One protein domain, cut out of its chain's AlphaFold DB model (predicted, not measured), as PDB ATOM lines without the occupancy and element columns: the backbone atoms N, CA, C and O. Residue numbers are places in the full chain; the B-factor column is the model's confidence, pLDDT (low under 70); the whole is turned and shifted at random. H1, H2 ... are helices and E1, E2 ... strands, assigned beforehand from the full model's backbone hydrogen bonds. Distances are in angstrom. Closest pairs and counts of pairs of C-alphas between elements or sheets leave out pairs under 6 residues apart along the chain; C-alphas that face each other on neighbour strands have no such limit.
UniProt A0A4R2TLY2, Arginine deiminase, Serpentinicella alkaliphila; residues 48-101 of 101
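This is residues 48 to 101 of the 101 residues of the protein "Arginine deiminase" of Serpentinicella alkaliphila (UniProt A0A4R2TLY2). Little regular structure is here: a small sheet of three short strands, E1, E2 and E3, with one helix, H1, slantwise over one face, and the remaining residues in no named element. The 54 printed residues run E1, E2, H1, E3; the mixed sheet has the order E1, E2, E3. The class is mixed, with 21 residues in named elements; the whole is compact, with radius of gyration of the C-alphas 10.7 A and spans of 30 by 20 by 17 A.

Find E2, residues 53 to 56, between E1, residues 48 to 50, and E3, residues 85 to 88. E1 begins at C-alpha 48 (-30.452, 58.587, 112.544); E3 ends at C-alpha 88 (-36.747, 51.503, 112.674). H1, residues 68 to 77, is 14.2 A long.

Look first at the hairpin E1 and E2, antiparallel, with N 50 and O 53 2.9 A apart, within hydrogen-bond range. E2 and E3 are parallel, with N 54 and O 85 2.8 A apart, also within range. E2, H1 and E3 form a strand-helix-strand unit, parallel strands joined through a helix, its crossover right-handed. H1 is on the sheet at a height of 9.2 A, over E2 and only just over E3, with 3 C-alphas there; its closest C-alphas to E2 are Thr 68 and Leu 56, 6.7 A. In H1 every O i to N i+4 pair is within hydrogen-bond range.

The farthest C-alphas, Ser 61 and Pro 79, are 29.9 A apart. The printed part has no cut; the link E2 to H1 is long, and residues 89 to 101 hold no named element. No printed residue is under 70 in pLDDT.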
ATOM      1  N   ALA A  48     -31.723  58.677 113.261       98.25
ATOM      2  CA  ALA A  48     -30.452  58.587 112.544       98.25
ATOM      3  C   ALA A  48     -30.667  58.222 111.071       98.25
ATOM      4  O   ALA A  48     -31.471  57.352 110.739       98.25
ATOM      5  N   SER A  49     -29.942  58.893 110.176       97.75
ATOM      6  CA  SER A  49     -29.936  58.566 108.749       97.75
ATOM      7  C   SER A  49     -28.944  57.438 108.478       97.75
ATOM      8  O   SER A  49     -27.759  57.587 108.766       97.75
ATOM      9  N   ILE A  50     -29.408  56.344 107.874       97.94
ATOM     10  CA  ILE A  50     -28.570  55.223 107.432       97.94
ATOM     11  C   ILE A  50     -28.835  54.996 105.944       97.94
ATOM     12  O   ILE A  50     -29.912  54.538 105.547       97.94
ATOM     13  N   GLY A  51     -27.849  55.330 105.108       97.31
ATOM     14  CA  GLY A  51     -27.991  55.282 103.654       97.31
ATOM     15  C   GLY A  51     -29.185  56.114 103.176       97.31
ATOM     16  O   GLY A  51     -29.284  57.299 103.482       97.31
ATOM     17  N   ASN A  52     -30.107  55.472 102.454       97.00
ATOM     18  CA  ASN A  52     -31.299  56.113 101.882       97.00
ATOM     19  C   ASN A  52     -32.533  56.075 102.806       97.00
ATOM     20  O   ASN A  52     -33.647  56.346 102.358       97.00
ATOM     21  N   GLY A  53     -32.360  55.697 104.073       98.00
ATOM     22  CA  GLY A  53     -33.453  55.612 105.036       98.00
ATOM     23  C   GLY A  53     -33.085  56.169 106.402       98.00
ATOM     24  O   GLY A  53     -31.974  56.651 106.632       98.00
ATOM     25  N   VAL A  54     -34.045  56.101 107.317       98.31
ATOM     26  CA  VAL A  54     -33.941  56.656 108.664       98.31
ATOM     27  C   VAL A  54     -34.404  55.649 109.714       98.31
ATOM     28  O   VAL A  54     -35.317  54.851 109.484       98.31
ATOM     29  N   THR A  55     -33.804  55.702 110.897       98.31
ATOM     30  CA  THR A  55     -34.363  55.111 112.113       98.31
ATOM     31  C   THR A  55     -35.123  56.191 112.874       98.31
ATOM     32  O   THR A  55     -34.557  57.207 113.264       98.31
ATOM     33  N   LEU A  56     -36.425  56.005 113.085       98.06
ATOM     34  CA  LEU A  56     -37.148  56.766 114.102       98.06
ATOM     35  C   LEU A  56     -36.955  56.034 115.426       98.06
ATOM     36  O   LEU A  56     -37.522  54.962 115.635       98.06
ATOM     37  N   ASN A  57     -36.103  56.596 116.272       98.31
ATOM     38  CA  ASN A  57     -35.565  55.913 117.437       98.31
ATOM     39  C   ASN A  57     -36.607  55.763 118.555       98.31
ATOM     40  O   ASN A  57     -37.596  56.500 118.624       98.31
ATOM     41  N   VAL A  58     -36.384  54.783 119.428       98.19
ATOM     42  CA  VAL A  58     -37.102  54.637 120.699       98.19
ATOM     43  C   VAL A  58     -36.101  55.027 121.773       98.19
ATOM     44  O   VAL A  58     -35.124  54.317 121.992       98.19
ATOM     45  N   MET A  59     -36.318  56.174 122.408       97.25
ATOM     46  CA  MET A  59     -35.378  56.665 123.417       97.25
ATOM     47  C   MET A  59     -35.503  55.854 124.708       97.25
ATOM     48  O   MET A  59     -36.597  55.406 125.063       97.25
ATOM     49  N   SER A  60     -34.401  55.721 125.443       95.94
ATOM     50  CA  SER A  60     -34.354  54.995 126.720       95.94
ATOM     51  C   SER A  60     -35.261  55.606 127.799       95.94
ATOM     52  O   SER A  60     -35.866  54.887 128.595       95.94
ATOM     53  N   SER A  61     -35.394  56.936 127.812       94.19
ATOM     54  CA  SER A  61     -36.219  57.681 128.765       94.19
ATOM     55  C   SER A  61     -37.537  58.141 128.149       94.19
ATOM     56  O   SER A  61     -37.580  58.678 127.042       94.19
ATOM     57  N   ALA A  62     -38.627  58.039 128.916       90.75
ATOM     58  CA  ALA A  62     -39.931  58.568 128.515       90.75
ATOM     59  C   ALA A  62     -39.899  60.086 128.244       90.75
ATOM     60  O   ALA A  62     -40.639  60.574 127.389       90.75
ATOM     61  N   THR A  63     -39.029  60.828 128.940       90.00
ATOM     62  CA  THR A  63     -38.886  62.281 128.770       90.00
ATOM     63  C   THR A  63     -38.301  62.624 127.403       90.00
ATOM     64  O   THR A  63     -38.884  63.439 126.687       90.00
ATOM     65  N   THR A  64     -37.196  61.981 127.014       93.50
ATOM     66  CA  THR A  64     -36.527  62.220 125.723       93.50
ATOM     67  C   THR A  64     -37.273  61.559 124.567       93.50
ATOM     68  O   THR A  64     -37.306  62.098 123.466       93.50
ATOM     69  N   ASN A  65     -38.018  60.469 124.804       96.38
ATOM     70  CA  ASN A  65     -38.836  59.824 123.767       96.38
ATOM     71  C   ASN A  65     -39.976  60.710 123.223       96.38
ATOM     72  O   ASN A  65     -40.616  60.384 122.219       96.38
ATOM     73  N   ARG A  66     -40.246  61.854 123.862       96.75
ATOM     74  CA  ARG A  66     -41.141  62.892 123.331       96.75
ATOM     75  C   ARG A  66     -40.542  63.623 122.127       96.75
ATOM     76  O   ARG A  66     -41.301  64.097 121.285       96.75
ATOM     77  N   GLU A  67     -39.217  63.696 122.015       97.19
ATOM     78  CA  GLU A  67     -38.504  64.366 120.915       97.19
ATOM     79  C   GLU A  67     -38.783  63.701 119.567       97.19
ATOM     80  O   GLU A  67     -39.024  64.378 118.567       97.19
ATOM     81  N   THR A  68     -38.857  62.369 119.564       97.44
ATOM     82  CA  THR A  68     -39.078  61.543 118.365       97.44
ATOM     83  C   THR A  68     -40.432  61.810 117.705       97.44
ATOM     84  O   THR A  68     -40.644  61.455 116.544       97.44
ATOM     85  N   LEU A  69     -41.356  62.488 118.402       97.06
ATOM     86  CA  LEU A  69     -42.615  62.953 117.831       97.06
ATOM     87  C   LEU A  69     -42.390  63.993 116.724       97.06
ATOM     88  O   LEU A  69     -43.074  63.939 115.706       97.06
ATOM     89  N   PHE A  70     -41.424  64.904 116.877       97.19
ATOM     90  CA  PHE A  70     -41.121  65.893 115.837       97.19
ATOM     91  C   PHE A  70     -40.571  65.215 114.584       97.19
ATOM     92  O   PHE A  70     -41.051  65.481 113.483       97.19
ATOM     93  N   SER A  71     -39.636  64.281 114.764       96.94
ATOM     94  CA  SER A  71     -39.073  63.467 113.687       96.94
ATOM     95  C   SER A  71     -40.160  62.656 112.981       96.94
ATOM     96  O   SER A  71     -40.222  62.649 111.757       96.94
ATOM     97  N   LYS A  72     -41.083  62.040 113.732       97.88
ATOM     98  CA  LYS A  72     -42.230  61.327 113.154       97.88
ATOM     99  C   LYS A  72     -43.030  62.223 112.210       97.88
ATOM    100  O   LYS A  72     -43.239  61.845 111.066       97.88
ATOM    101  N   TYR A  73     -43.437  63.411 112.658       97.75
ATOM    102  CA  TYR A  73     -44.206  64.327 111.807       97.75
ATOM    103  C   TYR A  73     -43.396  64.835 110.608       97.75
ATOM    104  O   TYR A  73     -43.959  65.024 109.530       97.75
ATOM    105  N   LEU A  74     -42.084  65.028 110.770       97.25
ATOM    106  CA  LEU A  74     -41.195  65.393 109.672       97.25
ATOM    107  C   LEU A  74     -41.212  64.320 108.572       97.25
ATOM    108  O   LEU A  74     -41.493  64.640 107.422       97.25
ATOM    109  N   PHE A  75     -40.967  63.057 108.925       97.94
ATOM    110  CA  PHE A  75     -40.903  61.951 107.964       97.94
ATOM    111  C   PHE A  75     -42.275  61.411 107.534       97.94
ATOM    112  O   PHE A  75     -42.337  60.643 106.584       97.94
ATOM    113  N   ASP A  76     -43.366  61.746 108.228       97.62
ATOM    114  CA  ASP A  76     -44.729  61.376 107.813       97.62
ATOM    115  C   ASP A  76     -45.338  62.395 106.835       97.62
ATOM    116  O   ASP A  76     -46.146  62.014 105.993       97.62
ATOM    117  N   PHE A  77     -45.011  63.690 106.957       98.12
ATOM    118  CA  PHE A  77     -45.790  64.748 106.293       98.12
ATOM    119  C   PHE A  77     -44.974  65.784 105.520       98.12
ATOM    120  O   PHE A  77     -45.544  66.523 104.718       98.12
ATOM    121  N   HIS A  78     -43.665  65.909 105.752       98.25
ATOM    122  CA  HIS A  78     -42.890  66.927 105.049       98.25
ATOM    123  C   HIS A  78     -42.642  66.493 103.590       98.25
ATOM    124  O   HIS A  78     -42.052  65.432 103.386       98.25
ATOM    125  N   PRO A  79     -42.968  67.315 102.568       98.38
ATOM    126  CA  PRO A  79     -42.888  66.911 101.157       98.38
ATOM    127  C   PRO A  79     -41.513  66.402 100.712       98.38
ATOM    128  O   PRO A  79     -41.409  65.557  99.837       98.38
ATOM    129  N   ARG A  80     -40.438  66.905 101.333       98.00
ATOM    130  CA  ARG A  80     -39.063  66.452 101.061       98.00
ATOM    131  C   ARG A  80     -38.748  65.048 101.595       98.00
ATOM    132  O   ARG A  80     -37.818  64.427 101.101       98.00
ATOM    133  N   PHE A  81     -39.433  64.599 102.645       97.94
ATOM    134  CA  PHE A  81     -39.005  63.455 103.460       97.94
ATOM    135  C   PHE A  81     -40.027  62.316 103.524       97.94
ATOM    136  O   PHE A  81     -39.740  61.296 104.143       97.94
ATOM    137  N   ILE A  82     -41.194  62.480 102.902       97.25
ATOM    138  CA  ILE A  82     -42.308  61.528 102.985       97.25
ATOM    139  C   ILE A  82     -41.977  60.145 102.400       97.25
ATOM    140  O   ILE A  82     -42.454  59.138 102.913       97.25
ATOM    141  N   ASP A  83     -41.104  60.091 101.392       97.44
ATOM    142  CA  ASP A  83     -40.707  58.847 100.715       97.44
ATOM    143  C   ASP A  83     -39.428  58.214 101.299       97.44
ATOM    144  O   ASP A  83     -38.892  57.250 100.750       97.44
ATOM    145  N   VAL A  84     -38.899  58.746 102.407       98.06
ATOM    146  CA  VAL A  84     -37.695  58.196 103.052       98.06
ATOM    147  C   VAL A  84     -38.031  56.861 103.720       98.06
ATOM    148  O   VAL A  84     -38.920  56.777 104.570       98.06
ATOM    149  N   ALA A  85     -37.280  55.811 103.373       98.00
ATOM    150  CA  ALA A  85     -37.459  54.479 103.942       98.00
ATOM    151  C   ALA A  85     -37.232  54.470 105.466       98.00
ATOM    152  O   ALA A  85     -36.373  55.184 105.984       98.00
ATOM    153  N   ARG A  86     -37.973  53.622 106.192       97.62
ATOM    154  CA  ARG A  86     -37.831  53.450 107.647       97.62
ATOM    155  C   ARG A  86     -37.200  52.112 107.988       97.62
ATOM    156  O   ARG A  86     -37.798  51.071 107.739       97.62
ATOM    157  N   TRP A  87     -36.035  52.155 108.625       98.12
ATOM    158  CA  TRP A  87     -35.356  50.966 109.153       98.12
ATOM    159  C   TRP A  87     -35.823  50.618 110.565       98.12
ATOM    160  O   TRP A  87     -35.869  49.451 110.948       98.12
ATOM    161  N   TYR A  88     -36.211  51.639 111.327       98.12
ATOM    162  CA  TYR A  88     -36.747  51.503 112.674       98.12
ATOM    163  C   TYR A  88     -37.834  52.543 112.921       98.12
ATOM    164  O   TYR A  88     -37.905  53.553 112.211       98.12
ATOM    165  N   ASN A  89     -38.691  52.293 113.909       97.44
ATOM    166  CA  ASN A  89     -39.805  53.180 114.201       97.44
ATOM    167  C   ASN A  89     -40.069  53.330 115.703       97.44
ATOM    168  O   ASN A  89     -39.827  52.424 116.495       97.44
ATOM    169  N   ARG A  90     -40.615  54.486 116.090       96.44
ATOM    170  CA  ARG A  90     -40.820  54.865 117.498       96.44
ATOM    171  C   ARG A  90     -41.947  54.101 118.208       96.44
ATOM    172  O   ARG A  90     -42.213  54.350 119.378       96.44
ATOM    173  N   ASP A  91     -42.671  53.253 117.482       95.31
ATOM    174  CA  ASP A  91     -43.712  52.351 117.990       95.31
ATOM    175  C   ASP A  91     -43.161  50.967 118.380       95.31
ATOM    176  O   ASP A  91     -43.914  50.100 118.823       95.31
ATOM    177  N   LYS A  92     -41.852  50.751 118.216       97.25
ATOM    178  CA  LYS A  92     -41.161  49.544 118.665       97.25
ATOM    179  C   LYS A  92     -40.884  49.590 120.170       97.25
ATOM    180  O   LYS A  92     -40.989  50.627 120.816       97.25
ATOM    181  N   SER A  93     -40.542  48.431 120.729       94.81
ATOM    182  CA  SER A  93     -40.358  48.246 122.172       94.81
ATOM    183  C   SER A  93     -38.914  48.373 122.654       94.81
ATOM    184  O   SER A  93     -38.705  48.567 123.847       94.81
ATOM    185  N   HIS A  94     -37.922  48.220 121.772       97.06
ATOM    186  CA  HIS A  94     -36.516  48.143 122.173       97.06
ATOM    187  C   HIS A  94     -35.825  49.494 121.956       97.06
ATOM    188  O   HIS A  94     -35.895  50.022 120.845       97.06
ATOM    189  N   PRO A  95     -35.169  50.060 122.983       97.69
ATOM    190  CA  PRO A  95     -34.469  51.325 122.832       97.69
ATOM    191  C   PRO A  95     -33.259  51.224 121.901       97.69
ATOM    192  O   PRO A  95     -32.525  50.237 121.930       97.69
ATOM    193  N   ILE A  96     -33.055  52.273 121.112       97.56
ATOM    194  CA  ILE A  96     -31.834  52.551 120.350       97.56
ATOM    195  C   ILE A  96     -31.764  54.062 120.168       97.56
ATOM    196  O   ILE A  96     -32.770  54.672 119.807       97.56
ATOM    197  N   GLU A  97     -30.615  54.670 120.438       97.69
ATOM    198  CA  GLU A  97     -30.412  56.112 120.299       97.69
ATOM    199  C   GLU A  97     -29.387  56.389 119.199       97.69
ATOM    200  O   GLU A  97     -28.542  55.556 118.881       97.69
ATOM    201  N   GLY A  98     -29.488  57.551 118.558       97.19
ATOM    202  CA  GLY A  98     -28.656  57.857 117.394       97.19
ATOM    203  C   GLY A  98     -27.171  58.041 117.707       97.19
ATOM    204  O   GLY A  98     -26.369  57.993 116.782       97.19
ATOM    205  N   GLY A  99     -26.790  58.223 118.975       96.25
ATOM    206  CA  GLY A  99     -25.395  58.170 119.418       96.25
ATOM    207  C   GLY A  99     -24.742  56.783 119.324       96.25
ATOM    208  O   GLY A  99     -23.517  56.718 119.268       96.25
ATOM    209  N   ASP A 100     -25.533  55.704 119.266       96.88
ATOM    210  CA  ASP A 100     -25.054  54.315 119.143       96.88
ATOM    211  C   ASP A 100     -25.049  53.798 117.687       96.88
ATOM    212  O   ASP A 100     -24.683  52.646 117.439       96.88
ATOM    213  N   ILE A 101     -25.498  54.627 116.735       95.62
ATOM    214  CA  ILE A 101     -25.660  54.298 115.308       95.62
ATOM    215  C   ILE A 101     -24.510  54.868 114.475       95.62
ATOM    216  O   ILE A 101     -24.188  56.067 114.636       95.62
TER     217      ILE A 101